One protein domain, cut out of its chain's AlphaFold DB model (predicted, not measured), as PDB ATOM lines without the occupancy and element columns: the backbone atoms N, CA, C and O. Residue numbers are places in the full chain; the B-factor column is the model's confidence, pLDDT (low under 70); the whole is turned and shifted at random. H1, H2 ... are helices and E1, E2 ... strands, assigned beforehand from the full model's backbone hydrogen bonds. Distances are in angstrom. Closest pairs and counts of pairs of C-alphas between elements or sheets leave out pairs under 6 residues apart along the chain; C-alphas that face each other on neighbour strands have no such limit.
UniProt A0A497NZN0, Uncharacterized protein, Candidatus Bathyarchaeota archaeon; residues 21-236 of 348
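Overview. This is residues 21 to 236 of the 348 residues of an uncharacterized protein of Candidatus Bathyarchaeota archaeon (UniProt A0A497NZN0). Two twisted layers of strands lie face to face as a long sandwich, joined by the longest strand, E13, which folds back on itself so that residues 193 to 204 run in one layer and residues 207 to 219 in the other. With the first run of E13 go E1, E4, E6, E7, E8 and E9; with the second go E2, E3, E5, E10, E11 and E12; the short helix H1 caps one end of the sandwich, and residues 220 to 236 trail along outside the second layer. The printed part has 216 residues, with thirteen named strands and one named helix in the order E1 to E12, H1, E13. By its pairs this is one branched sheet, twisted, its neighbours antiparallel, and the class is mostly strand. The whole is compact, with a radius of gyration of the C-alphas of 17.6 A and spans of 52 by 35 by 35 A.

Arrangement. Start at E1, residues 26 to 31, an edge strand antiparallel to E4, residues 47 to 63; look for N 28 and O 56, 2.8 A apart. E2, residues 34 to 38, and E3, residues 41 to 44, form a hairpin, with N 38 and O 41 at 2.9 A. E4 bends by 88 degrees at residue 50. The closest C-alphas of E3 and E4 are those of Thr 44 and Tyr 53, 7.7 A apart. E5, residues 65 to 78, has its closest C-alphas to E6, residues 88 to 98, at Gly 78 and Met 88, 5.4 A. From E6 a meander, each strand the antiparallel neighbour of the one before, goes through E7, residues 104 to 116, and E8, residues 119 to 130, to E9, residues 133 to 138; see N 92 and O 109, 2.9 A, N 110 and O 125, 2.8 A, and N 128 and O 136, 2.9 A. E10, residues 148 to 155, is antiparallel to E5, with N 70 and O 151 at 3.1 A, and opens a second meander with E11, residues 162 to 170, and E12, residues 176 to 185; here N 152 and O 166 are 2.9 A apart, and N 165 and O 182 2.8 A. The closest C-alphas of E9 and E12 are those of Trp 138 and Gly 179, 6.9 A. H1, residues 188 to 192, is on the sheet at a height of 6.3 A, over none of its strands; 0 of its 1 O i to N i+4 pairs is within hydrogen-bond range, but 2 of 2 O i to N i+3 pairs are. E13, residues 193 to 219, has E3 and E4 on one side and E5 and E6 on the other; find N 42 and O 210, 3.0 A, N 55 and O 200, 2.9 A, N 73 and O 211, 3.0 A, and N 93 and O 199, 2.7 A.

Along the chain. Find C-alpha 26, where E1 begins, at (139.186, 155.431, 162.681). The longer strands are E4, 41.8 A, E5, 39.3 A, E7, 37.0 A, E8, 35.9 A, and E6, 33.3 A. E13 goes from C-alpha 193 at (128.761, 167.560, 155.618) out to C-alpha 205 at (164.904, 162.149, 172.371) and back to C-alpha 219 at (124.855, 168.308, 164.539), 9.8 A from its first.

Size, cuts and confidence. The two C-alphas farthest apart, those of Ile 118 and Ser 189, are 53.8 A apart. The printed part has no cut and no long link. Its mean pLDDT is 83.5; look for values under 70 at residues 21 to 23, 80 to 86, 115 to 120, 141 to 145 and 222 to 236.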
ATOM      1  N   VAL A  21     125.728 153.209 164.544       38.94
ATOM      2  CA  VAL A  21     126.642 154.011 163.728       38.94
ATOM      3  C   VAL A  21     126.954 155.238 164.572       38.94
ATOM      4  O   VAL A  21     126.496 156.343 164.302       38.94
ATOM      5  N   ASP A  22     127.654 154.999 165.677       44.34
ATOM      6  CA  ASP A  22     128.496 156.013 166.257       44.34
ATOM      7  C   ASP A  22     129.616 156.147 165.236       44.34
ATOM      8  O   ASP A  22     130.258 155.151 164.876       44.34
ATOM      9  N   ALA A  23     129.754 157.330 164.652       55.78
ATOM     10  CA  ALA A  23     130.877 157.611 163.784       55.78
ATOM     11  C   ALA A  23     132.113 157.574 164.690       55.78
ATOM     12  O   ALA A  23     132.463 158.557 165.334       55.78
ATOM     13  N   ALA A  24     132.676 156.382 164.869       77.50
ATOM     14  CA  ALA A  24     133.833 156.158 165.707       77.50
ATOM     15  C   ALA A  24     135.062 156.657 164.952       77.50
ATOM     16  O   ALA A  24     135.187 156.431 163.745       77.50
ATOM     17  N   TRP A  25     135.965 157.326 165.664       90.56
ATOM     18  CA  TRP A  25     137.265 157.693 165.118       90.56
ATOM     19  C   TRP A  25     137.976 156.446 164.575       90.56
ATOM     20  O   TRP A  25     138.090 155.438 165.272       90.56
ATOM     21  N   GLN A  26     138.442 156.508 163.328       94.12
ATOM     22  CA  GLN A  26     139.186 155.431 162.681       94.12
ATOM     23  C   GLN A  26     140.648 155.838 162.541       94.12
ATOM     24  O   GLN A  26     140.939 156.935 162.071       94.12
ATOM     25  N   GLU A  27     141.569 154.958 162.936       95.12
ATOM     26  CA  GLU A  27     142.997 155.141 162.660       95.12
ATOM     27  C   GLU A  27     143.244 155.027 161.149       95.12
ATOM     28  O   GLU A  27     142.834 154.056 160.509       95.12
ATOM     29  N   THR A  28     143.910 156.024 160.571       95.19
ATOM     30  CA  THR A  28     144.207 156.101 159.132       95.19
ATOM     31  C   THR A  28     145.687 155.943 158.812       95.19
ATOM     32  O   THR A  28     146.035 155.643 157.668       95.19
ATOM     33  N   GLY A  29     146.565 156.121 159.796       93.44
ATOM     34  CA  GLY A  29     148.004 155.993 159.617       93.44
ATOM     35  C   GLY A  29     148.737 155.957 160.947       93.44
ATOM     36  O   GLY A  29     148.335 156.619 161.900       93.44
ATOM     37  N   ARG A  30     149.826 155.183 160.996       95.69
ATOM     38  CA  ARG A  30     150.689 155.069 162.171       95.69
ATOM     39  C   ARG A  30     152.124 154.750 161.774       95.69
ATOM     40  O   ARG A  30     152.375 153.885 160.933       95.69
ATOM     41  N   SER A  31     153.068 155.414 162.426       96.00
ATOM     42  CA  SER A  31     154.496 155.126 162.382       96.00
ATOM     43  C   SER A  31     155.138 155.363 163.753       96.00
ATOM     44  O   SER A  31     154.635 156.145 164.563       96.00
ATOM     45  N   GLY A  32     156.253 154.678 164.013       91.06
ATOM     46  CA  GLY A  32     156.908 154.677 165.323       91.06
ATOM     47  C   GLY A  32     156.246 153.727 166.331       91.06
ATOM     48  O   GLY A  32     155.235 153.087 166.038       91.06
ATOM     49  N   ASN A  33     156.855 153.607 167.513       88.81
ATOM     50  CA  ASN A  33     156.379 152.745 168.595       88.81
ATOM     51  C   ASN A  33     155.616 153.571 169.636       88.81
ATOM     52  O   ASN A  33     156.211 154.308 170.416       88.81
ATOM     53  N   TRP A  34     154.299 153.429 169.664       91.38
ATOM     54  CA  TRP A  34     153.449 154.101 170.642       91.38
ATOM     55  C   TRP A  34     153.194 153.178 171.842       91.38
ATOM     56  O   TRP A  34     152.933 151.989 171.664       91.38
ATOM     57  N   ILE A  35     153.296 153.713 173.061       89.56
ATOM     58  CA  ILE A  35     152.827 153.045 174.289       89.56
ATOM     59  C   ILE A  35     151.299 153.136 174.367       89.56
ATOM     60  O   ILE A  35     150.652 152.175 174.777       89.56
ATOM     61  N   LEU A  36     150.747 154.291 173.980       83.56
ATOM     62  CA  LEU A  36     149.313 154.548 173.859       83.56
ATOM     63  C   LEU A  36     149.052 155.228 172.516       83.56
ATOM     64  O   LEU A  36     149.771 156.159 172.148       83.56
ATOM     65  N   ASP A  37     148.037 154.763 171.802       90.12
ATOM     66  CA  ASP A  37     147.694 155.178 170.442       90.12
ATOM     67  C   ASP A  37     146.179 155.372 170.262       90.12
ATOM     68  O   ASP A  37     145.586 155.022 169.241       90.12
ATOM     69  N   GLU A  38     145.538 155.995 171.250       84.88
ATOM     70  CA  GLU A  38     144.118 156.330 171.205       84.88
ATOM     71  C   GLU A  38     143.907 157.791 170.773       84.88
ATOM     72  O   GLU A  38     144.652 158.694 171.154       84.88
ATOM     73  N   HIS A  39     142.829 158.071 170.031       88.94
ATOM     74  CA  HIS A  39     142.503 159.441 169.597       88.94
ATOM     75  C   HIS A  39     142.300 160.429 170.769       88.94
ATOM     76  O   HIS A  39     142.421 161.644 170.593       88.94
ATOM     77  N   THR A  40     141.981 159.915 171.959       90.44
ATOM     78  CA  THR A  40     141.839 160.660 173.217       90.44
ATOM     79  C   THR A  40     143.105 160.682 174.063       90.44
ATOM     80  O   THR A  40     143.213 161.527 174.947       90.44
ATOM     81  N   HIS A  41     144.054 159.772 173.835       91.06
ATOM     82  CA  HIS A  41     145.271 159.656 174.638       91.06
ATOM     83  C   HIS A  41     146.373 158.960 173.843       91.06
ATOM     84  O   HIS A  41     146.251 157.797 173.464       91.06
ATOM     85  N   TRP A  42     147.478 159.662 173.627       94.38
ATOM     86  CA  TRP A  42     148.644 159.121 172.940       94.38
ATOM     87  C   TRP A  42     149.904 159.302 173.774       94.38
ATOM     88  O   TRP A  42     150.049 160.289 174.496       94.38
ATOM     89  N   LYS A  43     150.825 158.343 173.666       91.88
ATOM     90  CA  LYS A  43     152.107 158.358 174.371       91.88
ATOM     91  C   LYS A  43     153.182 157.603 173.600       91.88
ATOM     92  O   LYS A  43     152.956 156.456 173.213       91.88
ATOM     93  N   THR A  44     154.356 158.199 173.415       92.00
ATOM     94  CA  THR A  44     155.514 157.514 172.810       92.00
ATOM     95  C   THR A  44     156.307 156.736 173.856       92.00
ATOM     96  O   THR A  44     156.187 156.981 175.059       92.00
ATOM     97  N   ASP A  45     157.143 155.799 173.412       86.38
ATOM     98  CA  ASP A  45     158.166 155.236 174.287       86.38
ATOM     99  C   ASP A  45     159.213 156.281 174.689       86.38
ATOM    100  O   ASP A  45     159.407 157.289 174.010       86.38
ATOM    101  N   ASP A  46     159.867 156.039 175.826       85.81
ATOM    102  CA  ASP A  46     160.967 156.872 176.305       85.81
ATOM    103  C   ASP A  46     162.263 156.488 175.587       85.81
ATOM    104  O   ASP A  46     162.997 155.575 175.986       85.81
ATOM    105  N   ALA A  47     162.499 157.153 174.459       79.06
ATOM    106  CA  ALA A  47     163.559 156.813 173.532       79.06
ATOM    107  C   ALA A  47     164.880 157.507 173.894       79.06
ATOM    108  O   ALA A  47     164.989 158.728 173.949       79.06
ATOM    109  N   SER A  48     165.945 156.720 174.056       75.69
ATOM    110  CA  SER A  48     167.307 157.231 174.271       75.69
ATOM    111  C   SER A  48     167.997 157.741 172.999       75.69
ATOM    112  O   SER A  48     169.051 158.365 173.082       75.69
ATOM    113  N   GLY A  49     167.429 157.471 171.822       80.88
ATOM    114  CA  GLY A  49     167.916 157.949 170.528       80.88
ATOM    115  C   GLY A  49     166.832 158.711 169.777       80.88
ATOM    116  O   GLY A  49     165.656 158.568 170.099       80.88
ATOM    117  N   TRP A  50     167.230 159.479 168.758       88.12
ATOM    118  CA  TRP A  50     166.290 160.262 167.962       88.12
ATOM    119  C   TRP A  50     165.261 159.360 167.277       88.12
ATOM    120  O   TRP A  50     165.612 158.403 166.574       88.12
ATOM    121  N   ARG A  51     163.986 159.684 167.469       89.88
ATOM    122  CA  ARG A  51     162.851 158.999 166.852       89.88
ATOM    123  C   ARG A  51     161.891 160.010 166.252       89.88
ATOM    124  O   ARG A  51     161.847 161.160 166.675       89.88
ATOM    125  N   ALA A  52     161.121 159.546 165.277       94.38
ATOM    126  CA  ALA A  52     159.967 160.243 164.742       94.38
ATOM    127  C   ALA A  52     158.769 159.293 164.784       94.38
ATOM    128  O   ALA A  52     158.898 158.104 164.474       94.38
ATOM    129  N   TYR A  53     157.629 159.834 165.178       95.75
ATOM    130  CA  TYR A  53     156.369 159.144 165.350       95.75
ATOM    131  C   TYR A  53     155.285 159.941 164.645       95.75
ATOM    132  O   TYR A  53     155.295 161.176 164.628       95.75
ATOM    133  N   GLU A  54     154.334 159.210 164.091       97.62
ATOM    134  CA  GLU A  54     153.152 159.785 163.477       97.62
ATOM    135  C   GLU A  54     151.973 158.882 163.773       97.62
ATOM    136  O   GLU A  54     152.095 157.659 163.700       97.62
ATOM    137  N   ILE A  55     150.837 159.477 164.095       97.44
ATOM    138  CA  ILE A  55     149.573 158.768 164.164       97.44
ATOM    139  C   ILE A  55     148.448 159.690 163.712       97.44
ATOM    140  O   ILE A  55     148.460 160.889 163.994       97.44
ATOM    141  N   ALA A  56     147.499 159.135 162.971       97.81
ATOM    142  CA  ALA A  56     146.405 159.878 162.379       97.81
ATOM    143  C   ALA A  56     145.082 159.142 162.569       97.81
ATOM    144  O   ALA A  56     144.998 157.923 162.393       97.81
ATOM    145  N   TRP A  57     144.039 159.911 162.864       97.12
ATOM    146  CA  TRP A  57     142.664 159.443 162.934       97.12
ATOM    147  C   TRP A  57     141.746 160.338 162.113       97.12
ATOM    148  O   TRP A  57     141.985 161.539 161.947       97.12
ATOM    149  N   ASN A  58     140.651 159.766 161.634       95.75
ATOM    150  CA  ASN A  58     139.579 160.519 161.009       95.75
ATOM    151  C   ASN A  58     138.212 160.141 161.576       95.75
ATOM    152  O   ASN A  58     138.007 159.070 162.145       95.75
ATOM    153  N   ASN A  59     137.270 161.056 161.407       93.00
ATOM    154  CA  ASN A  59     135.871 160.836 161.697       93.00
ATOM    155  C   ASN A  59     135.042 161.590 160.653       93.00
ATOM    156  O   ASN A  59     135.101 162.816 160.547       93.00
ATOM    157  N   THR A  60     134.346 160.847 159.801       90.56
ATOM    158  CA  THR A  60     133.772 161.385 158.564       90.56
ATOM    159  C   THR A  60     132.255 161.326 158.568       90.56
ATOM    160  O   THR A  60     131.675 160.358 159.053       90.56
ATOM    161  N   GLY A  61     131.617 162.296 157.909       86.38
ATOM    162  CA  GLY A  61     130.183 162.247 157.616       86.38
ATOM    163  C   GLY A  61     129.285 162.975 158.615       86.38
ATOM    164  O   GLY A  61     128.123 162.598 158.758       86.38
ATOM    165  N   PHE A  62     129.768 164.031 159.276       89.75
ATOM    166  CA  PHE A  62     128.929 164.857 160.148       89.75
ATOM    167  C   PHE A  62     127.989 165.740 159.327       89.75
ATOM    168  O   PHE A  62     128.377 166.803 158.843       89.75
ATOM    169  N   VAL A  63     126.747 165.285 159.165       90.62
ATOM    170  CA  VAL A  63     125.699 166.015 158.438       90.62
ATOM    171  C   VAL A  63     125.150 167.155 159.292       90.62
ATOM    172  O   VAL A  63     124.850 166.944 160.465       90.62
ATOM    173  N   ASN A  64     124.968 168.339 158.699       89.25
ATOM    174  CA  ASN A  64     124.514 169.557 159.391       89.25
ATOM    175  C   ASN A  64     125.361 169.851 160.637       89.25
ATOM    176  O   ASN A  64     124.840 169.986 161.748       89.25
ATOM    177  N   PHE A  65     126.678 169.880 160.448       91.12
ATOM    178  CA  PHE A  65     127.646 170.151 161.499       91.12
ATOM    179  C   PHE A  65     127.421 171.539 162.100       91.12
ATOM    180  O   PHE A  65     127.302 172.522 161.368       91.12
ATOM    181  N   THR A  66     127.402 171.627 163.429       90.25
ATOM    182  CA  THR A  66     127.199 172.906 164.120       90.25
ATOM    183  C   THR A  66     128.294 173.234 165.114       90.25
ATOM    184  O   THR A  66     128.591 174.416 165.289       90.25
ATOM    185  N   GLN A  67     128.909 172.231 165.746       92.25
ATOM    186  CA  GLN A  67     129.954 172.455 166.740       92.25
ATOM    187  C   GLN A  67     130.895 171.255 166.875       92.25
ATOM    188  O   GLN A  67     130.454 170.109 166.871       92.25
ATOM    189  N   TRP A  68     132.176 171.538 167.094       94.19
ATOM    190  CA  TRP A  68     133.167 170.619 167.644       94.19
ATOM    191  C   TRP A  68     133.941 171.354 168.727       94.19
ATOM    192  O   TRP A  68     134.517 172.412 168.475       94.19
ATOM    193  N   ASN A  69     133.917 170.828 169.941       92.12
ATOM    194  CA  ASN A  69     134.680 171.371 171.050       92.12
ATOM    195  C   ASN A  69     135.424 170.251 171.776       92.12
ATOM    196  O   ASN A  69     134.982 169.105 171.745       92.12
ATOM    197  N   PHE A  70     136.566 170.583 172.369       93.06
ATOM    198  CA  PHE A  70     137.391 169.642 173.127       93.06
ATOM    199  C   PHE A  70     138.439 170.389 173.953       93.06
ATOM    200  O   PHE A  70     138.788 171.537 173.654       93.06
ATOM    201  N   LEU A  71     138.961 169.710 174.970       91.88
ATOM    202  CA  LEU A  71     140.169 170.080 175.698       91.88
ATOM    203  C   LEU A  71     141.348 169.269 175.178       91.88
ATOM    204  O   LEU A  71     141.208 168.076 174.914       91.88
ATOM    205  N   THR A  72     142.519 169.887 175.081       93.50
ATOM    206  CA  THR A  72     143.763 169.169 174.826       93.50
ATOM    207  C   THR A  72     144.896 169.686 175.696       93.50
ATOM    208  O   THR A  72     144.991 170.880 175.977       93.50
ATOM    209  N   GLU A  73     145.754 168.772 176.118       92.50
ATOM    210  CA  GLU A  73     146.972 169.060 176.860       92.50
ATOM    211  C   GLU A  73     148.103 168.226 176.257       92.50
ATOM    212  O   GLU A  73     147.908 167.045 175.957       92.50
ATOM    213  N   LEU A  74     149.263 168.851 176.050       92.31
ATOM    214  CA  LEU A  74     150.464 168.205 175.530       92.31
ATOM    215  C   LEU A  74     151.600 168.374 176.538       92.31
ATOM    216  O   LEU A  74     151.803 169.474 177.057       92.31
ATOM    217  N   TRP A  75     152.358 167.308 176.770       89.56
ATOM    218  CA  TRP A  75     153.546 167.347 177.610       89.56
ATOM    219  C   TRP A  75     154.545 166.268 177.207       89.56
ATOM    220  O   TRP A  75     154.274 165.397 176.379       89.56
ATOM    221  N   GLY A  76     155.729 166.328 177.791       87.44
ATOM    222  CA  GLY A  76     156.769 165.356 177.529       87.44
ATOM    223  C   GLY A  76     158.018 165.667 178.323       87.44
ATOM    224  O   GLY A  76     158.030 166.528 179.201       87.44
ATOM    225  N   TYR A  77     159.069 164.933 178.005       83.81
ATOM    226  CA  TYR A  77     160.374 165.104 178.609       83.81
ATOM    227  C   TYR A  77     161.453 164.789 177.583       83.81
ATOM    228  O   TYR A  77     161.402 163.746 176.927       83.81
ATOM    229  N   GLY A  78     162.439 165.675 177.483       80.31
ATOM    230  CA  GLY A  78     163.597 165.513 176.617       80.31
ATOM    231  C   GLY A  78     164.775 164.835 177.314       80.31
ATOM    232  O   GLY A  78     165.162 165.207 178.419       80.31
ATOM    233  N   ARG A  79     165.403 163.862 176.642       71.50
ATOM    234  CA  ARG A  79     166.634 163.181 177.106       71.50
ATOM    235  C   ARG A  79     167.922 163.691 176.457       71.50
ATOM    236  O   ARG A  79     168.983 163.107 176.694       71.50
ATOM    237  N   GLY A  80     167.849 164.699 175.594       63.00
ATOM    238  CA  GLY A  80     169.025 165.136 174.853       63.00
ATOM    239  C   GLY A  80     170.122 165.703 175.760       63.00
ATOM    240  O   GLY A  80     169.919 166.066 176.921       63.00
ATOM    241  N   SER A  81     171.353 165.631 175.253       56.31
ATOM    242  CA  SER A  81     172.581 165.785 176.040       56.31
ATOM    243  C   SER A  81     173.419 167.002 175.641       56.31
ATOM    244  O   SER A  81     174.596 167.077 175.999       56.31
ATOM    245  N   SER A  82     172.854 167.961 174.906       50.62
ATOM    246  CA  SER A  82     173.614 169.067 174.324       50.62
ATOM    247  C   SER A  82     172.965 170.417 174.624       50.62
ATOM    248  O   SER A  82     171.754 170.563 174.594       50.62
ATOM    249  N   LEU A  83     173.808 171.414 174.908       47.91
ATOM    250  CA  LEU A  83     173.445 172.803 175.214       47.91
ATOM    251  C   LEU A  83     172.710 173.537 174.065       47.91
ATOM    252  O   LEU A  83     172.476 174.736 174.209       47.91
ATOM    253  N   ILE A  84     172.465 172.901 172.904       46.44
ATOM    254  CA  ILE A  84     172.076 173.603 171.661       46.44
ATOM    255  C   ILE A  84     171.084 172.817 170.761       46.44
ATOM    256  O   ILE A  84     170.659 173.355 169.742       46.44
ATOM    257  N   ASP A  85     170.659 171.593 171.090       53.75
ATOM    258  CA  ASP A  85     169.742 170.839 170.213       53.75
ATOM    259  C   ASP A  85     168.308 170.770 170.748       53.75
ATOM    260  O   ASP A  85     168.067 170.682 171.947       53.75
ATOM    261  N   MET A  86     167.339 170.784 169.824       58.09
ATOM    262  CA  MET A  86     165.946 170.452 170.123       58.09
ATOM    263  C   MET A  86     165.880 169.042 170.684       58.09
ATOM    264  O   MET A  86     166.007 168.072 169.930       58.09
ATOM    265  N   ASP A  87     165.648 168.930 171.985       75.56
ATOM    266  CA  ASP A  87     165.522 167.617 172.588       75.56
ATOM    267  C   ASP A  87     164.253 166.946 172.098       75.56
ATOM    268  O   ASP A  87     164.291 165.761 171.771       75.56
ATOM    269  N   MET A  88     163.140 167.688 172.012       86.38
ATOM    270  CA  MET A  88     161.865 167.056 171.727       86.38
ATOM    271  C   MET A  88     160.767 168.023 171.256       86.38
ATOM    272  O   MET A  88     160.600 169.115 171.798       86.38
ATOM    273  N   GLU A  89     159.962 167.605 170.274       91.56
ATOM    274  CA  GLU A  89     158.828 168.378 169.753       91.56
ATOM    275  C   GLU A  89     157.628 167.481 169.398       91.56
ATOM    276  O   GLU A  89     157.764 166.479 168.694       91.56
ATOM    277  N   GLN A  90     156.441 167.863 169.877       94.62
ATOM    278  CA  GLN A  90     155.145 167.276 169.535       94.62
ATOM    279  C   GLN A  90     154.274 168.306 168.817       94.62
ATOM    280  O   GLN A  90     154.208 169.476 169.195       94.62
ATOM    281  N   ARG A  91     153.505 167.849 167.833       96.44
ATOM    282  CA  ARG A  91     152.452 168.614 167.174       96.44
ATOM    283  C   ARG A  91     151.174 167.797 167.071       96.44
ATOM    284  O   ARG A  91     151.145 166.821 166.331       96.44
ATOM    285  N   ALA A  92     150.107 168.267 167.708       97.31
ATOM    286  CA  ALA A  92     148.747 167.800 167.457       97.31
ATOM    287  C   ALA A  92     148.050 168.751 166.469       97.31
ATOM    288  O   ALA A  92     148.031 169.967 166.663       97.31
ATOM    289  N   THR A  93     147.508 168.203 165.387       98.06
ATOM    290  CA  THR A  93     146.806 168.937 164.330       98.06
ATOM    291  C   THR A  93     145.355 168.489 164.298       98.06
ATOM    292  O   THR A  93     145.079 167.305 164.133       98.06
ATOM    293  N   PHE A  94     144.440 169.441 164.436       97.69
ATOM    294  CA  PHE A  94     142.997 169.234 164.409       97.69
ATOM    295  C   PHE A  94     142.434 169.903 163.162       97.69
ATOM    296  O   PHE A  94     142.538 171.121 163.014       97.69
ATOM    297  N   THR A  95     141.852 169.116 162.264       97.19
ATOM    298  CA  THR A  95     141.498 169.582 160.923       97.19
ATOM    299  C   THR A  95     140.035 169.315 160.608       97.19
ATOM    300  O   THR A  95     139.545 168.201 160.780       97.19
ATOM    301  N   LEU A  96     139.352 170.333 160.085       96.06
ATOM    302  CA  LEU A  96     137.988 170.250 159.572       96.06
ATOM    303  C   LEU A  96     138.007 170.467 158.060       96.06
ATOM    304  O   LEU A  96     138.626 171.414 157.564       96.06
ATOM    305  N   LYS A  97     137.303 169.602 157.333       93.81
ATOM    306  CA  LYS A  97     137.125 169.698 155.878       93.81
ATOM    307  C   LYS A  97     135.666 169.470 155.529       93.81
ATOM    308  O   LYS A  97     135.037 168.581 156.101       93.81
ATOM    309  N   ASP A  98     135.140 170.211 154.564       90.81
ATOM    310  CA  ASP A  98     133.878 169.827 153.938       90.81
ATOM    311  C   ASP A  98     134.060 168.574 153.074       90.81
ATOM    312  O   ASP A  98     135.175 168.183 152.717       90.81
ATOM    313  N   SER A  99     132.951 167.938 152.704       82.75
ATOM    314  CA  SER A  99     132.949 166.749 151.845       82.75
ATOM    315  C   SER A  99     133.615 166.961 150.479       82.75
ATOM    316  O   SER A  99     134.134 166.000 149.914       82.75
ATOM    317  N   ASN A 100     133.653 168.198 149.970       80.75
ATOM    318  CA  ASN A 100     134.318 168.541 148.711       80.75
ATOM    319  C   ASN A 100     135.755 169.059 148.907       80.75
ATOM    320  O   ASN A 100     136.421 169.367 147.918       80.75
ATOM    321  N   ALA A 101     136.229 169.150 150.158       73.69
ATOM    322  CA  ALA A 101     137.543 169.654 150.559       73.69
ATOM    323  C   ALA A 101     137.913 171.025 149.951       73.69
ATOM    324  O   ALA A 101     139.089 171.299 149.704       73.69
ATOM    325  N   VAL A 102     136.921 171.890 149.708       80.75
ATOM    326  CA  VAL A 102     137.124 173.232 149.139       80.75
ATOM    327  C   VAL A 102     137.783 174.149 150.161       80.75
ATOM    328  O   VAL A 102     138.672 174.925 149.808       80.75
ATOM    329  N   THR A 103     137.370 174.033 151.425       87.50
ATOM    330  CA  THR A 103     137.951 174.810 152.519       87.50
ATOM    331  C   THR A 103     138.389 173.883 153.639       87.50
ATOM    332  O   THR A 103     137.582 173.147 154.208       87.50
ATOM    333  N   THR A 104     139.677 173.949 153.966       94.25
ATOM    334  CA  THR A 104     140.297 173.234 155.082       94.25
ATOM    335  C   THR A 104     140.641 174.224 156.185       94.25
ATOM    336  O   THR A 104     141.318 175.220 155.929       94.25
ATOM    337  N   VAL A 105     140.209 173.932 157.409       95.94
ATOM    338  CA  VAL A 105     140.560 174.700 158.610       95.94
ATOM    339  C   VAL A 105     141.381 173.796 159.523       95.94
ATOM    340  O   VAL A 105     140.907 172.727 159.898       95.94
ATOM    341  N   GLU A 106     142.605 174.203 159.856       97.38
ATOM    342  CA  GLU A 106     143.543 173.420 160.670       97.38
ATOM    343  C   GLU A 106     143.985 174.210 161.901       97.38
ATOM    344  O   GLU A 106     144.512 175.316 161.781       97.38
ATOM    345  N   LEU A 107     143.866 173.620 163.085       97.31
ATOM    346  CA  LEU A 107     144.470 174.130 164.309       97.31
ATOM    347  C   LEU A 107     145.649 173.239 164.698       97.31
ATOM    348  O   LEU A 107     145.483 172.041 164.912       97.31
ATOM    349  N   LYS A 108     146.842 173.824 164.801       97.12
ATOM    350  CA  LYS A 108     148.077 173.126 165.175       97.12
ATOM    351  C   LYS A 108     148.503 173.563 166.564       97.12
ATOM    352  O   LYS A 108     148.846 174.730 166.751       97.12
ATOM    353  N   VAL A 109     148.511 172.623 167.500       95.38
ATOM    354  CA  VAL A 109     149.055 172.780 168.849       95.38
ATOM    355  C   VAL A 109     150.441 172.152 168.866       95.38
ATOM    356  O   VAL A 109     150.591 170.955 168.628       95.38
ATOM    357  N   TRP A 110     151.449 172.974 169.108       93.50
ATOM    358  CA  TRP A 110     152.842 172.566 169.205       93.50
ATOM    359  C   TRP A 110     153.274 172.606 170.658       93.50
ATOM    360  O   TRP A 110     153.021 173.603 171.330       93.50
ATOM    361  N   TYR A 111     153.968 171.567 171.091       91.62
ATOM    362  CA  TYR A 111     154.688 171.513 172.350       91.62
ATOM    363  C   TYR A 111     156.140 171.164 172.055       91.62
ATOM    364  O   TYR A 111     156.422 170.263 171.268       91.62
ATOM    365  N   ARG A 112     157.062 171.888 172.669       88.31
ATOM    366  CA  ARG A 112     158.493 171.679 172.519       88.31
ATOM    367  C   ARG A 112     159.140 171.724 173.885       88.31
ATOM    368  O   ARG A 112     158.883 172.651 174.647       88.31
ATOM    369  N   TYR A 113     159.987 170.738 174.133       84.50
ATOM    370  CA  TYR A 113     160.848 170.672 175.299       84.50
ATOM    371  C   TYR A 113     162.295 170.827 174.832       84.50
ATOM    372  O   TYR A 113     162.735 170.165 173.884       84.50
ATOM    373  N   GLU A 114     163.031 171.707 175.494       77.12
ATOM    374  CA  GLU A 114     164.435 171.971 175.209       77.12
ATOM    375  C   GLU A 114     165.213 172.142 176.511       77.12
ATOM    376  O   GLU A 114     164.827 172.923 177.382       77.12
ATOM    377  N   LYS A 115     166.335 171.440 176.642       69.69
ATOM    378  CA  LYS A 115     167.227 171.569 177.786       69.69
ATOM    379  C   LYS A 115     168.345 172.563 177.494       69.69
ATOM    380  O   LYS A 115     169.337 172.262 176.831       69.69
ATOM    381  N   ALA A 116     168.242 173.751 178.075       61.75
ATOM    382  CA  ALA A 116     169.283 174.771 178.030       61.75
ATOM    383  C   ALA A 116     170.214 174.646 179.251       61.75
ATOM    384  O   ALA A 116     170.152 175.418 180.212       61.75
ATOM    385  N   GLY A 117     171.100 173.648 179.236       62.41
ATOM    386  CA  GLY A 117     172.043 173.397 180.333       62.41
ATOM    387  C   GLY A 117     171.376 172.737 181.542       62.41
ATOM    388  O   GLY A 117     171.092 171.543 181.498       62.41
ATOM    389  N   ILE A 118     171.174 173.493 182.630       53.78
ATOM    390  CA  ILE A 118     170.409 173.038 183.815       53.78
ATOM    391  C   ILE A 118     168.945 173.495 183.790       53.78
ATOM    392  O   ILE A 118     168.203 173.186 184.717       53.78
ATOM    393  N   PHE A 119     168.555 174.277 182.781       56.81
ATOM    394  CA  PHE A 119     167.203 174.798 182.648       56.81
ATOM    395  C   PHE A 119     166.407 173.954 181.667       56.81
ATOM    396  O   PHE A 119     166.868 173.694 180.554       56.81
ATOM    397  N   ASP A 120     165.196 173.608 182.075       68.94
ATOM    398  CA  ASP A 120     164.205 172.974 181.222       68.94
ATOM    399  C   ASP A 120     163.306 174.075 180.656       68.94
ATOM    400  O   ASP A 120     162.739 174.880 181.401       68.94
ATOM    401  N   LEU A 121     163.231 174.157 179.330       72.69
ATOM    402  CA  LEU A 121     162.431 175.139 178.616       72.69
ATOM    403  C   LEU A 121     161.289 174.429 177.897       72.69
ATOM    404  O   LEU A 121     161.504 173.677 176.948       72.69
ATOM    405  N   ASP A 122     160.072 174.737 178.330       78.69
ATOM    406  CA  ASP A 122     158.844 174.335 177.659       78.69
ATOM    407  C   ASP A 122     158.307 175.494 176.814       78.69
ATOM    408  O   ASP A 122     158.096 176.607 177.308       78.69
ATOM    409  N   ASP A 123     158.031 175.227 175.541       84.00
ATOM    410  CA  ASP A 123     157.356 176.156 174.639       84.00
ATOM    411  C   ASP A 123     156.099 175.495 174.075       84.00
ATOM    412  O   ASP A 123     156.150 174.432 173.456       84.00
ATOM    413  N   THR A 124     154.953 176.146 174.265       87.19
ATOM    414  CA  THR A 124     153.694 175.741 173.639       87.19
ATOM    415  C   THR A 124     153.224 176.849 172.721       87.19
ATOM    416  O   THR A 124     153.141 178.000 173.129       87.19
ATOM    417  N   ASN A 125     152.861 176.530 171.485       90.81
ATOM    418  CA  ASN A 125     152.252 177.514 170.597       90.81
ATOM    419  C   ASN A 125     151.098 176.922 169.801       90.81
ATOM    420  O   ASN A 125     151.096 175.747 169.441       90.81
ATOM    421  N   VAL A 126     150.119 177.768 169.501       92.75
ATOM    422  CA  VAL A 126     148.907 177.391 168.781       92.75
ATOM    423  C   VAL A 126     148.808 178.231 167.514       92.75
ATOM    424  O   VAL A 126     148.970 179.451 167.546       92.75
ATOM    425  N   LYS A 127     148.571 177.583 166.375       95.50
ATOM    426  CA  LYS A 127     148.462 178.233 165.061       95.50
ATOM    427  C   LYS A 127     147.195 177.779 164.356       95.50
ATOM    428  O   LYS A 127     146.966 176.576 164.247       95.50
ATOM    429  N   LEU A 128     146.425 178.727 163.835       95.88
ATOM    430  CA  LEU A 128     145.270 178.469 162.979       95.88
ATOM    431  C   LEU A 128     145.661 178.680 161.516       95.88
ATOM    432  O   LEU A 128     146.250 179.706 161.168       95.88
ATOM    433  N   PHE A 129     145.306 177.726 160.665       96.19
ATOM    434  CA  PHE A 129     145.480 177.799 159.224       96.19
ATOM    435  C   PHE A 129     144.142 177.624 158.511       96.19
ATOM    436  O   PHE A 129     143.335 176.774 158.884       96.19
ATOM    437  N   VAL A 130     143.946 178.382 157.436       94.38
ATOM    438  CA  VAL A 130     142.837 178.218 156.495       94.38
ATOM    439  C   VAL A 130     143.433 178.028 155.111       94.38
ATOM    440  O   VAL A 130     144.190 178.865 154.623       94.38
ATOM    441  N   ASN A 131     143.146 176.889 154.483       93.44
ATOM    442  CA  ASN A 131     143.704 176.514 153.177       93.44
ATOM    443  C   ASN A 131     145.241 176.642 153.119       93.44
ATOM    444  O   ASN A 131     145.809 177.091 152.126       93.44
ATOM    445  N   GLY A 132     145.918 176.291 154.218       90.44
ATOM    446  CA  GLY A 132     147.375 176.385 154.355       90.44
ATOM    447  C   GLY A 132     147.922 177.792 154.632       90.44
ATOM    448  O   GLY A 132     149.115 177.929 154.904       90.44
ATOM    449  N   THR A 133     147.083 178.831 154.628       92.12
ATOM    450  CA  THR A 133     147.471 180.195 155.017       92.12
ATOM    451  C   THR A 133     147.289 180.370 156.518       92.12
ATOM    452  O   THR A 133     146.261 179.988 157.064       92.12
ATOM    453  N   LYS A 134     148.304 180.899 157.210       91.56
ATOM    454  CA  LYS A 134     148.241 181.142 158.657       91.56
ATOM    455  C   LYS A 134     147.355 182.357 158.934       91.56
ATOM    456  O   LYS A 134     147.749 183.463 158.574       91.56
ATOM    457  N   GLU A 135     146.241 182.145 159.622       88.88
ATOM    458  CA  GLU A 135     145.285 183.200 159.987       88.88
ATOM    459  C   GLU A 135     145.567 183.751 161.385       88.88
ATOM    460  O   GLU A 135     145.688 184.957 161.566       88.88
ATOM    461  N   ALA A 136     145.779 182.866 162.363       89.31
ATOM    462  CA  ALA A 136     146.013 183.268 163.746       89.31
ATOM    463  C   ALA A 136     147.167 182.512 164.393       89.31
ATOM    464  O   ALA A 136     147.563 181.413 163.986       89.31
ATOM    465  N   TYR A 137     147.734 183.144 165.413       90.50
ATOM    466  CA  TYR A 137     148.874 182.637 166.151       90.50
ATOM    467  C   TYR A 137     148.799 183.093 167.597       90.50
ATOM    468  O   TYR A 137     148.654 184.281 167.871       90.50
ATOM    469  N   TRP A 138     148.973 182.144 168.505       88.31
ATOM    470  CA  TRP A 138     149.152 182.410 169.915       88.31
ATOM    471  C   TRP A 138     150.400 181.692 170.418       88.31
ATOM    472  O   TRP A 138     150.634 180.518 170.117       88.31
ATOM    473  N   LYS A 139     151.204 182.417 171.189       84.50
ATOM    474  CA  LYS A 139     152.352 181.900 171.925       84.50
ATOM    475  C   LYS A 139     152.379 182.612 173.277       84.50
ATOM    476  O   LYS A 139     152.288 183.839 173.277       84.50
ATOM    477  N   PRO A 140     152.466 181.887 174.402       71.94
ATOM    478  CA  PRO A 140     152.598 182.507 175.699       71.94
ATOM    479  C   PRO A 140     153.985 183.130 175.827       71.94
ATOM    480  O   PRO A 140     154.980 182.587 175.332       71.94
ATOM    481  N   ASP A 141     154.049 184.232 176.562       60.34
ATOM    482  CA  ASP A 141     155.290 184.717 177.145       60.34
ATOM    483  C   ASP A 141     155.696 183.701 178.221       60.34
ATOM    484  O   ASP A 141     155.198 183.745 179.335       60.34
ATOM    485  N   VAL A 142     156.454 182.689 177.791       52.62
ATOM    486  CA  VAL A 142     157.298 181.731 178.527       52.62
ATOM    487  C   VAL A 142     156.993 181.604 180.033       52.62
ATOM    488  O   VAL A 142     157.144 182.583 180.758       52.62
ATOM    489  N   THR A 143     156.707 180.376 180.512       53.47
ATOM    490  CA  THR A 143     156.651 179.901 181.933       53.47
ATOM    491  C   THR A 143     155.263 179.491 182.476       53.47
ATOM    492  O   THR A 143     154.813 180.026 183.487       53.47
ATOM    493  N   TYR A 144     154.577 178.504 181.879       52.78
ATOM    494  CA  TYR A 144     153.324 177.971 182.466       52.78
ATOM    495  C   TYR A 144     153.242 176.439 182.607       52.78
ATOM    496  O   TYR A 144     152.169 175.918 182.906       52.78
ATOM    497  N   GLY A 145     154.359 175.717 182.459       64.31
ATOM    498  CA  GLY A 145     154.352 174.250 182.455       64.31
ATOM    499  C   GLY A 145     153.579 173.713 181.248       64.31
ATOM    500  O   GLY A 145     153.772 174.204 180.139       64.31
ATOM    501  N   HIS A 146     152.684 172.747 181.468       77.19
ATOM    502  CA  HIS A 146     151.841 172.135 180.432       77.19
ATOM    503  C   HIS A 146     150.451 172.799 180.408       77.19
ATOM    504  O   HIS A 146     149.624 172.513 181.283       77.19
ATOM    505  N   PRO A 147     150.185 173.743 179.482       80.62
ATOM    506  CA  PRO A 147     148.921 174.462 179.453       80.62
ATOM    507  C   PRO A 147     147.784 173.587 178.919       80.62
ATOM    508  O   PRO A 147     147.961 172.787 178.000       80.62
ATOM    509  N   ILE A 148     146.586 173.813 179.452       88.81
ATOM    510  CA  ILE A 148     145.350 173.181 178.995       88.81
ATOM    511  C   ILE A 148     144.719 174.090 177.940       88.81
ATOM    512  O   ILE A 148     144.492 175.274 178.186       88.81
ATOM    513  N   ILE A 149     144.424 173.553 176.760       91.75
ATOM    514  CA  ILE A 149     143.889 174.319 175.632       91.75
ATOM    515  C   ILE A 149     142.466 173.850 175.349       91.75
ATOM    516  O   ILE A 149     142.246 172.700 174.973       91.75
ATOM    517  N   ARG A 150     141.494 174.753 175.493       92.75
ATOM    518  CA  ARG A 150     140.112 174.530 175.058       92.75
ATOM    519  C   ARG A 150     139.919 175.116 173.673       92.75
ATOM    520  O   ARG A 150     140.301 176.258 173.410       92.75
ATOM    521  N   VAL A 151     139.310 174.327 172.800       93.56
ATOM    522  CA  VAL A 151     139.056 174.691 171.409       93.56
ATOM    523  C   VAL A 151     137.569 174.564 171.127       93.56
ATOM    524  O   VAL A 151     136.937 173.584 171.527       93.56
ATOM    525  N   TRP A 152     137.023 175.534 170.397       94.00
ATOM    526  CA  TRP A 152     135.675 175.484 169.851       94.00
ATOM    527  C   TRP A 152     135.695 175.869 168.376       94.00
ATOM    528  O   TRP A 152     136.060 176.984 168.012       94.00
ATOM    529  N   PHE A 153     135.220 174.963 167.537       94.50
ATOM    530  CA  PHE A 153     134.787 175.239 166.177       94.50
ATOM    531  C   PHE A 153     133.265 175.251 166.180       94.50
ATOM    532  O   PHE A 153     132.655 174.262 166.583       94.50
ATOM    533  N   PHE A 154     132.624 176.331 165.745       92.62
ATOM    534  CA  PHE A 154     131.164 176.357 165.660       92.62
ATOM    535  C   PHE A 154     130.655 177.241 164.533       92.62
ATOM    536  O   PHE A 154     131.271 178.238 164.159       92.62
ATOM    537  N   GLN A 155     129.505 176.866 163.983       89.88
ATOM    538  CA  GLN A 155     128.810 177.684 163.002       89.88
ATOM    539  C   GLN A 155     128.319 178.974 163.663       89.88
ATOM    540  O   GLN A 155     127.625 178.939 164.681       89.88
ATOM    541  N   ASN A 156     128.644 180.121 163.071       83.88
ATOM    542  CA  ASN A 156     128.169 181.398 163.576       83.88
ATOM    543  C   ASN A 156     126.650 181.524 163.357       83.88
ATOM    544  O   ASN A 156     126.168 181.514 162.223       83.88
ATOM    545  N   GLN A 157     125.888 181.680 164.441       79.88
ATOM    546  CA  GLN A 157     124.425 181.768 164.366       79.88
ATOM    547  C   GLN A 157     123.925 183.037 163.659       79.88
ATOM    548  O   GLN A 157     122.863 183.025 163.043       79.88
ATOM    549  N   SER A 158     124.689 184.131 163.731       81.94
ATOM    550  CA  SER A 158     124.344 185.398 163.070       81.94
ATOM    551  C   SER A 158     124.724 185.404 161.586       81.94
ATOM    552  O   SER A 158     124.185 186.200 160.819       81.94
ATOM    553  N   ASN A 159     125.646 184.531 161.167       82.31
ATOM    554  CA  ASN A 159     126.085 184.409 159.780       82.31
ATOM    555  C   ASN A 159     126.420 182.952 159.437       82.31
ATOM    556  O   ASN A 159     127.530 182.481 159.671       82.31
ATOM    557  N   SER A 160     125.476 182.264 158.792       82.62
ATOM    558  CA  SER A 160     125.583 180.841 158.444       82.62
ATOM    559  C   SER A 160     126.719 180.496 157.472       82.62
ATOM    560  O   SER A 160     126.993 179.315 157.273       82.62
ATOM    561  N   ASN A 161     127.384 181.496 156.879       87.88
ATOM    562  CA  ASN A 161     128.558 181.322 156.024       87.88
ATOM    563  C   ASN A 161     129.888 181.330 156.792       87.88
ATOM    564  O   ASN A 161     130.938 181.192 156.163       87.88
ATOM    565  N   VAL A 162     129.867 181.542 158.108       88.94
ATOM    566  CA  VAL A 162     131.071 181.743 158.920       88.94
ATOM    567  C   VAL A 162     131.244 180.606 159.921       88.94
ATOM    568  O   VAL A 162     130.316 180.255 160.652       88.94
ATOM    569  N   LEU A 163     132.459 180.066 159.967       91.69
ATOM    570  CA  LEU A 163     132.946 179.218 161.044       91.69
ATOM    571  C   LEU A 163     133.676 180.105 162.055       91.69
ATOM    572  O   LEU A 163     134.663 180.755 161.712       91.69
ATOM    573  N   SER A 164     133.196 180.125 163.291       92.19
ATOM    574  CA  SER A 164     133.905 180.736 164.410       92.19
ATOM    575  C   SER A 164     134.878 179.718 165.002       92.19
ATOM    576  O   SER A 164     134.500 178.570 165.252       92.19
ATOM    577  N   VAL A 165     136.118 180.141 165.236       93.62
ATOM    578  CA  VAL A 165     137.153 179.357 165.915       93.62
ATOM    579  C   VAL A 165     137.576 180.112 167.162       93.62
ATOM    580  O   VAL A 165     138.210 181.160 167.074       93.62
ATOM    581  N   GLN A 166     137.220 179.580 168.321       92.88
ATOM    582  CA  GLN A 166     137.640 180.127 169.603       92.88
ATOM    583  C   GLN A 166     138.649 179.189 170.240       92.88
ATOM    584  O   GLN A 166     138.519 177.964 170.185       92.88
ATOM    585  N   MET A 167     139.659 179.780 170.858       92.00
ATOM    586  CA  MET A 167     140.674 179.055 171.594       92.00
ATOM    587  C   MET A 167     140.945 179.796 172.896       92.00
ATOM    588  O   MET A 167     141.052 181.026 172.910       92.00
ATOM    589  N   ARG A 168     141.010 179.053 173.997       90.81
ATOM    590  CA  ARG A 168     141.348 179.568 175.326       90.81
ATOM    591  C   ARG A 168     142.416 178.669 175.930       90.81
ATOM    592  O   ARG A 168     142.329 177.445 175.842       90.81
ATOM    593  N   VAL A 169     143.423 179.284 176.530       87.88
ATOM    594  CA  VAL A 169     144.549 178.604 177.165       87.88
ATOM    595  C   VAL A 169     144.505 178.863 178.647       87.88
ATOM    596  O   VAL A 169     144.431 180.012 179.082       87.88
ATOM    597  N   TYR A 170     144.605 177.792 179.408       85.38
ATOM    598  CA  TYR A 170     144.516 177.804 180.847       85.38
ATOM    599  C   TYR A 170     145.780 177.209 181.438       85.38
ATOM    600  O   TYR A 170     146.414 176.318 180.863       85.38
ATOM    601  N   LYS A 171     146.151 177.701 182.612       81.25
ATOM    602  CA  LYS A 171     147.160 177.041 183.427       81.25
ATOM    603  C   LYS A 171     146.599 175.730 183.988       81.25
ATOM    604  O   LYS A 171     145.381 175.570 184.079       81.25
ATOM    605  N   PRO A 172     147.483 174.843 184.465       72.94
ATOM    606  CA  PRO A 172     147.130 173.715 185.322       72.94
ATOM    607  C   PRO A 172     146.086 173.979 186.416       72.94
ATOM    608  O   PRO A 172     145.265 173.110 186.685       72.94
ATOM    609  N   ASP A 173     146.112 175.164 187.036       71.88
ATOM    610  CA  ASP A 173     145.196 175.559 188.118       71.88
ATOM    611  C   ASP A 173     143.812 176.032 187.620       71.88
ATOM    612  O   ASP A 173     142.973 176.453 188.415       71.88
ATOM    613  N   GLY A 174     143.573 175.983 186.305       76.00
ATOM    614  CA  GLY A 174     142.338 176.432 185.663       76.00
ATOM    615  C   GLY A 174     142.271 177.937 185.394       76.00
ATOM    616  O   GLY A 174     141.281 178.405 184.834       76.00
ATOM    617  N   SER A 175     143.296 178.723 185.746       79.00
ATOM    618  CA  SER A 175     143.316 180.158 185.442       79.00
ATOM    619  C   SER A 175     143.526 180.419 183.949       79.00
ATOM    620  O   SER A 175     144.424 179.856 183.321       79.00
ATOM    621  N   LEU A 176     142.701 181.298 183.373       84.31
ATOM    622  CA  LEU A 176     142.813 181.704 181.972       84.31
ATOM    623  C   LEU A 176     144.078 182.552 181.759       84.31
ATOM    624  O   LEU A 176     144.280 183.562 182.431       84.31
ATOM    625  N   VAL A 177     144.904 182.156 180.792       82.88
ATOM    626  CA  VAL A 177     146.141 182.853 180.392       82.88
ATOM    627  C   VAL A 177     145.915 183.712 179.155       82.88
ATOM    628  O   VAL A 177     146.470 184.801 179.038       82.88
ATOM    629  N   GLY A 178     145.108 183.230 178.210       86.69
ATOM    630  CA  GLY A 178     144.869 183.933 176.957       86.69
ATOM    631  C   GLY A 178     144.123 183.081 175.944       86.69
ATOM    632  O   GLY A 178     143.555 182.047 176.281       86.69
ATOM    633  N   GLY A 179     144.106 183.529 174.693       88.06
ATOM    634  CA  GLY A 179     143.358 182.876 173.630       88.06
ATOM    635  C   GLY A 179     143.191 183.765 172.405       88.06
ATOM    636  O   GLY A 179     143.756 184.857 172.348       88.06
ATOM    637  N   PHE A 180     142.403 183.299 171.441       91.44
ATOM    638  CA  PHE A 180     141.947 184.099 170.305       91.44
ATOM    639  C   PHE A 180     140.521 183.717 169.902       91.44
ATOM    640  O   PHE A 180     140.056 182.617 170.214       91.44
ATOM    641  N   ASP A 181     139.871 184.622 169.171       91.94
ATOM    642  CA  ASP A 181     138.565 184.428 168.545       91.94
ATOM    643  C   ASP A 181     138.669 184.811 167.067       91.94
ATOM    644  O   ASP A 181     138.889 185.976 166.741       91.94
ATOM    645  N   GLU A 182     138.511 183.834 166.177       92.88
ATOM    646  CA  GLU A 182     138.677 184.011 164.734       92.88
ATOM    647  C   GLU A 182     137.415 183.639 163.961       92.88
ATOM    648  O   GLU A 182     136.653 182.753 164.354       92.88
ATOM    649  N   TYR A 183     137.211 184.303 162.824       92.00
ATOM    650  CA  TYR A 183     136.027 184.133 161.984       92.00
ATOM    651  C   TYR A 183     136.434 183.801 160.552       92.00
ATOM    652  O   TYR A 183     136.941 184.645 159.815       92.00
ATOM    653  N   VAL A 184     136.164 182.568 160.133       90.88
ATOM    654  CA  VAL A 184     136.533 182.054 158.813       90.88
ATOM    655  C   VAL A 184     135.304 182.007 157.915       90.88
ATOM    656  O   VAL A 184     134.305 181.369 158.244       90.88
ATOM    657  N   THR A 185     135.365 182.654 156.750       91.69
ATOM    658  CA  THR A 185     134.288 182.558 155.751       91.69
ATOM    659  C   THR A 185     134.413 181.241 154.988       91.69
ATOM    660  O   THR A 185     135.352 181.056 154.219       91.69
ATOM    661  N   VAL A 186     133.456 180.333 155.188       89.25
ATOM    662  CA  VAL A 186     133.442 178.980 154.598       89.25
ATOM    663  C   VAL A 186     132.266 178.747 153.640       89.25
ATOM    664  O   VAL A 186     132.338 177.878 152.777       89.25
ATOM    665  N   GLY A 187     131.205 179.556 153.743       87.50
ATOM    666  CA  GLY A 187     129.964 179.402 152.980       87.50
ATOM    667  C   GLY A 187     128.988 178.398 153.611       87.50
ATOM    668  O   GLY A 187     129.387 177.421 154.234       87.50
ATOM    669  N   GLN A 188     127.684 178.625 153.454       83.81
ATOM    670  CA  GLN A 188     126.647 177.850 154.149       83.81
ATOM    671  C   GLN A 188     126.658 176.358 153.791       83.81
ATOM    672  O   GLN A 188     126.406 175.514 154.650       83.81
ATOM    673  N   SER A 189     126.969 176.013 152.539       88.44
ATOM    674  CA  SER A 189     127.034 174.618 152.091       88.44
ATOM    675  C   SER A 189     128.153 173.821 152.762       88.44
ATOM    676  O   SER A 189     128.063 172.597 152.804       88.44
ATOM    677  N   TRP A 190     129.171 174.486 153.318       91.94
ATOM    678  CA  TRP A 190     130.296 173.840 153.998       91.94
ATOM    679  C   TRP A 190     129.840 173.016 155.211       91.94
ATOM    680  O   TRP A 190     130.323 171.912 155.434       91.94
ATOM    681  N   PHE A 191     128.819 173.490 155.933       90.44
ATOM    682  CA  PHE A 191     128.267 172.819 157.116       90.44
ATOM    683  C   PHE A 191     127.373 171.611 156.795       90.44
ATOM    684  O   PHE A 191     126.983 170.876 157.702       90.44
ATOM    685  N   SER A 192     127.024 171.395 155.520       90.25
ATOM    686  CA  SER A 192     126.125 170.301 155.126       90.25
ATOM    687  C   SER A 192     126.711 168.925 155.436       90.25
ATOM    688  O   SER A 192     125.973 168.040 155.862       90.25
ATOM    689  N   GLN A 193     128.027 168.767 155.271       91.88
ATOM    690  CA  GLN A 193     128.761 167.560 155.618       91.88
ATOM    691  C   GLN A 193     130.223 167.904 155.914       91.88
ATOM    692  O   GLN A 193     130.970 168.276 155.006       91.88
ATOM    693  N   VAL A 194     130.629 167.726 157.169       92.62
ATOM    694  CA  VAL A 194     131.994 167.986 157.645       92.62
ATOM    695  C   VAL A 194     132.678 166.674 158.025       92.62
ATOM    696  O   VAL A 194     132.060 165.746 158.549       92.62
ATOM    697  N   ASN A 195     133.972 166.602 157.744       94.81
ATOM    698  CA  ASN A 195     134.872 165.535 158.148       94.81
ATOM    699  C   ASN A 195     135.918 166.115 159.102       94.81
ATOM    700  O   ASN A 195     136.478 167.183 158.839       94.81
ATOM    701  N   LEU A 196     136.180 165.396 160.186       96.12
ATOM    702  CA  LEU A 196     137.154 165.752 161.207       96.12
ATOM    703  C   LEU A 196     138.375 164.843 161.071       96.12
ATOM    704  O   LEU A 196     138.250 163.643 160.820       96.12
ATOM    705  N   PHE A 197     139.557 165.416 161.238       97.00
ATOM    706  CA  PHE A 197     140.826 164.702 161.218       97.00
ATOM    707  C   PHE A 197     141.673 165.151 162.401       97.00
ATOM    708  O   PHE A 197     141.640 166.319 162.799       97.00
ATOM    709  N   GLN A 198     142.445 164.218 162.938       97.62
ATOM    710  CA  GLN A 198     143.418 164.463 163.986       97.62
ATOM    711  C   GLN A 198     144.726 163.793 163.596       97.62
ATOM    712  O   GLN A 198     144.743 162.600 163.316       97.62
ATOM    713  N   GLU A 199     145.817 164.547 163.603       98.00
ATOM    714  CA  GLU A 199     147.155 164.045 163.285       98.00
ATOM    715  C   GLU A 199     148.119 164.465 164.387       98.00
ATOM    716  O   GLU A 199     148.219 165.647 164.721       98.00
ATOM    717  N   VAL A 200     148.841 163.505 164.954       97.88
ATOM    718  CA  VAL A 200     149.890 163.753 165.938       97.88
ATOM    719  C   VAL A 200     151.220 163.377 165.315       97.88
ATOM    720  O   VAL A 200     151.420 162.248 164.878       97.88
ATOM    721  N   HIS A 201     152.144 164.332 165.309       97.31
ATOM    722  CA  HIS A 201     153.536 164.096 164.960       97.31
ATOM    723  C   HIS A 201     154.411 164.395 166.161       97.31
ATOM    724  O   HIS A 201     154.174 165.351 166.895       97.31
ATOM    725  N   ALA A 202     155.437 163.586 166.331       94.19
ATOM    726  CA  ALA A 202     156.286 163.605 167.502       94.19
ATOM    727  C   ALA A 202     157.711 163.285 167.045       94.19
ATOM    728  O   ALA A 202     157.906 162.313 166.319       94.19
ATOM    729  N   TRP A 203     158.716 164.076 167.418       93.31
ATOM    730  CA  TRP A 203     160.115 163.738 167.147       93.31
ATOM    731  C   TRP A 203     161.073 164.237 168.226       93.31
ATOM    732  O   TRP A 203     160.834 165.261 168.860       93.31
ATOM    733  N   GLY A 204     162.182 163.520 168.416       90.06
ATOM    734  CA  GLY A 204     163.223 163.881 169.381       90.06
ATOM    735  C   GLY A 204     163.769 162.707 170.192       90.06
ATOM    736  O   GLY A 204     163.688 161.553 169.764       90.06
ATOM    737  N   TYR A 205     164.344 163.033 171.350       87.75
ATOM    738  CA  TYR A 205     164.904 162.149 172.371       87.75
ATOM    739  C   TYR A 205     164.065 162.268 173.648       87.75
ATOM    740  O   TYR A 205     163.908 163.373 174.161       87.75
ATOM    741  N   GLY A 206     163.606 161.158 174.217       87.31
ATOM    742  CA  GLY A 206     162.745 161.129 175.401       87.31
ATOM    743  C   GLY A 206     161.341 160.622 175.081       87.31
ATOM    744  O   GLY A 206     161.190 159.773 174.202       87.31
ATOM    745  N   TRP A 207     160.324 161.119 175.788       88.81
ATOM    746  CA  TRP A 207     158.931 160.702 175.594       88.81
ATOM    747  C   TRP A 207     157.969 161.879 175.483       88.81
ATOM    748  O   TRP A 207     158.200 162.964 176.014       88.81
ATOM    749  N   MET A 208     156.845 161.606 174.828       92.06
ATOM    750  CA  MET A 208     155.742 162.526 174.600       92.06
ATOM    751  C   MET A 208     154.432 161.928 175.040       92.06
ATOM    752  O   MET A 208     154.233 160.719 174.916       92.06
ATOM    753  N   GLU A 209     153.526 162.784 175.482       93.25
ATOM    754  CA  GLU A 209     152.164 162.413 175.798       93.25
ATOM    755  C   GLU A 209     151.212 163.560 175.466       93.25
ATOM    756  O   GLU A 209     151.553 164.748 175.490       93.25
ATOM    757  N   GLY A 210     149.994 163.202 175.107       93.50
ATOM    758  CA  GLY A 210     148.927 164.169 174.988       93.50
ATOM    759  C   GLY A 210     147.588 163.522 175.241       93.50
ATOM    760  O   GLY A 210     147.377 162.340 174.959       93.50
ATOM    761  N   ILE A 211     146.687 164.321 175.795       91.94
ATOM    762  CA  ILE A 211     145.308 163.929 176.052       91.94
ATOM    763  C   ILE A 211     144.388 164.882 175.299       91.94
ATOM    764  O   ILE A 211     144.634 166.091 175.218       91.94
ATOM    765  N   LYS A 212     143.309 164.322 174.753       91.62
ATOM    766  CA  LYS A 212     142.138 165.040 174.261       91.62
ATOM    767  C   LYS A 212     140.920 164.582 175.063       91.62
ATOM    768  O   LYS A 212     140.500 163.434 174.955       91.62
ATOM    769  N   GLY A 213     140.377 165.482 175.872       85.88
ATOM    770  CA  GLY A 213     139.239 165.230 176.756       85.88
ATOM    771  C   GLY A 213     138.030 166.093 176.407       85.88
ATOM    772  O   GLY A 213     138.133 167.035 175.623       85.88
ATOM    773  N   GLU A 214     136.884 165.769 177.010       84.81
ATOM    774  CA  GLU A 214     135.636 166.543 176.886       84.81
ATOM    775  C   GLU A 214     135.230 166.852 175.435       84.81
ATOM    776  O   GLU A 214     134.744 167.940 175.127       84.81
ATOM    777  N   GLU A 215     135.457 165.903 174.523       88.31
ATOM    778  CA  GLU A 215     135.073 166.083 173.129       88.31
ATOM    779  C   GLU A 215     133.548 166.068 172.992       88.31
ATOM    780  O   GLU A 215     132.877 165.094 173.335       88.31
ATOM    781  N   VAL A 216     132.999 167.150 172.445       88.94
ATOM    782  CA  VAL A 216     131.586 167.248 172.091       88.94
ATOM    783  C   VAL A 216     131.474 167.672 170.638       88.94
ATOM    784  O   VAL A 216     131.940 168.740 170.233       88.94
ATOM    785  N   ILE A 217     130.792 166.839 169.856       90.69
ATOM    786  CA  ILE A 217     130.448 167.114 168.464       90.69
ATOM    787  C   ILE A 217     128.928 167.248 168.380       90.69
ATOM    788  O   ILE A 217     128.195 166.353 168.802       90.69
ATOM    789  N   LYS A 218     128.438 168.372 167.849       88.81
ATOM    790  CA  LYS A 218     127.005 168.622 167.657       88.81
ATOM    791  C   LYS A 218     126.666 168.733 166.177       88.81
ATOM    792  O   LYS A 218     127.399 169.322 165.378       88.81
ATOM    793  N   THR A 219     125.505 168.184 165.843       87.06
ATOM    794  CA  THR A 219     124.855 168.308 164.539       87.06
ATOM    795  C   THR A 219     123.408 168.745 164.744       87.06
ATOM    796  O   THR A 219     122.816 168.467 165.786       87.06
ATOM    797  N   ASN A 220     122.817 169.422 163.757       80.00
ATOM    798  CA  ASN A 220     121.391 169.794 163.712       80.00
ATOM    799  C   ASN A 220     120.872 170.737 164.825       80.00
ATOM    800  O   ASN A 220     119.703 171.118 164.790       80.00
ATOM    801  N   VAL A 221     121.700 171.131 165.792       76.19
ATOM    802  CA  VAL A 221     121.343 172.028 166.906       76.19
ATOM    803  C   VAL A 221     122.272 173.239 166.874       76.19
ATOM    804  O   VAL A 221     123.469 173.021 166.695       76.19
ATOM    805  N   PRO A 222     121.786 174.483 167.056       63.81
ATOM    806  CA  PRO A 222     122.647 175.661 167.066       63.81
ATOM    807  C   PRO A 222     123.847 175.471 168.003       63.81
ATOM    808  O   PRO A 222     123.690 175.124 169.174       63.81
ATOM    809  N   GLY A 223     125.052 175.636 167.456       59.50
ATOM    810  CA  GLY A 223     126.274 175.665 168.249       59.50
ATOM    811  C   GLY A 223     126.367 176.998 168.982       59.50
ATOM    812  O   GLY A 223     126.029 178.039 168.414       59.50
ATOM    813  N   GLU A 224     126.818 176.977 170.229       65.31
ATOM    814  CA  GLU A 224     127.173 178.184 170.975       65.31
ATOM    815  C   GLU A 224     128.582 178.007 171.531       65.31
ATOM    816  O   GLU A 224     128.921 176.960 172.095       65.31
ATOM    817  N   GLY A 225     129.414 179.028 171.327       56.56
ATOM    818  CA  GLY A 225     130.634 179.212 172.095       56.56
ATOM    819  C   GLY A 225     130.244 179.808 173.437       56.56
ATOM    820  O   GLY A 225     130.185 181.024 173.583       56.56
ATOM    821  N   THR A 226     129.889 178.962 174.396       57.88
ATOM    822  CA  THR A 226     129.800 179.374 175.793       57.88
ATOM    823  C   THR A 226     131.151 179.096 176.434       57.88
ATOM    824  O   THR A 226     131.666 177.982 176.316       57.88
ATOM    825  N   GLU A 227     131.733 180.107 177.084       54.88
ATOM    826  CA  GLU A 227     132.872 179.921 177.987       54.88
ATOM    827  C   GLU A 227     132.395 179.041 179.151       54.88
ATOM    828  O   GLU A 227     131.881 179.524 180.155       54.88
ATOM    829  N   GLU A 228     132.453 177.723 178.969       55.44
ATOM    830  CA  GLU A 228     132.238 176.769 180.050       55.44
ATOM    831  C   GLU A 228     133.465 176.810 180.970       55.44
ATOM    832  O   GLU A 228     134.608 176.796 180.504       55.44
ATOM    833  N   GLU A 229     133.228 176.900 182.282       51.72
ATOM    834  CA  GLU A 229     134.281 176.764 183.287       51.72
ATOM    835  C   GLU A 229     134.964 175.406 183.104       51.72
ATOM    836  O   GLU A 229     134.292 174.378 183.006       51.72
ATOM    837  N   ILE A 230     136.301 175.386 183.078       54.53
ATOM    838  CA  ILE A 230     137.031 174.119 183.138       54.53
ATOM    839  C   ILE A 230     136.636 173.440 184.449       54.53
ATOM    840  O   ILE A 230     136.828 174.047 185.510       54.53
ATOM    841  N   PRO A 231     136.128 172.195 184.425       46.69
ATOM    842  CA  PRO A 231     135.911 171.467 185.656       46.69
ATOM    843  C   PRO A 231     137.264 171.316 186.351       46.69
ATOM    844  O   PRO A 231     138.156 170.601 185.900       46.69
ATOM    845  N   THR A 232     137.408 171.982 187.494       44.06
ATOM    846  CA  THR A 232     138.612 172.011 188.344       44.06
ATOM    847  C   THR A 232     138.912 170.647 188.991       44.06
ATOM    848  O   THR A 232     139.644 170.543 189.968       44.06
ATOM    849  N   GLY A 233     138.298 169.577 188.495       42.06
ATOM    850  CA  GLY A 233     138.074 168.338 189.216       42.06
ATOM    851  C   GLY A 233     138.564 167.122 188.459       42.06
ATOM    852  O   GLY A 233     137.791 166.188 188.298       42.06
ATOM    853  N   GLN A 234     139.820 167.114 188.008       38.84
ATOM    854  CA  GLN A 234     140.507 165.850 187.713       38.84
ATOM    855  C   GLN A 234     142.040 165.913 187.665       38.84
ATOM    856  O   GLN A 234     142.668 164.935 187.270       38.84
ATOM    857  N   ARG A 235     142.680 166.988 188.145       44.50
ATOM    858  CA  ARG A 235     144.081 166.867 188.567       44.50
ATOM    859  C   ARG A 235     144.108 166.324 189.981       44.50
ATOM    860  O   ARG A 235     143.383 166.783 190.862       44.50
ATOM    861  N   SER A 236     144.878 165.257 190.176       45.94
ATOM    862  CA  SER A 236     145.030 164.671 191.498       45.94
ATOM    863  C   SER A 236     145.557 165.764 192.431       45.94
ATOM    864  O   SER A 236     146.516 166.448 192.083       45.94
TER     865      SER A 236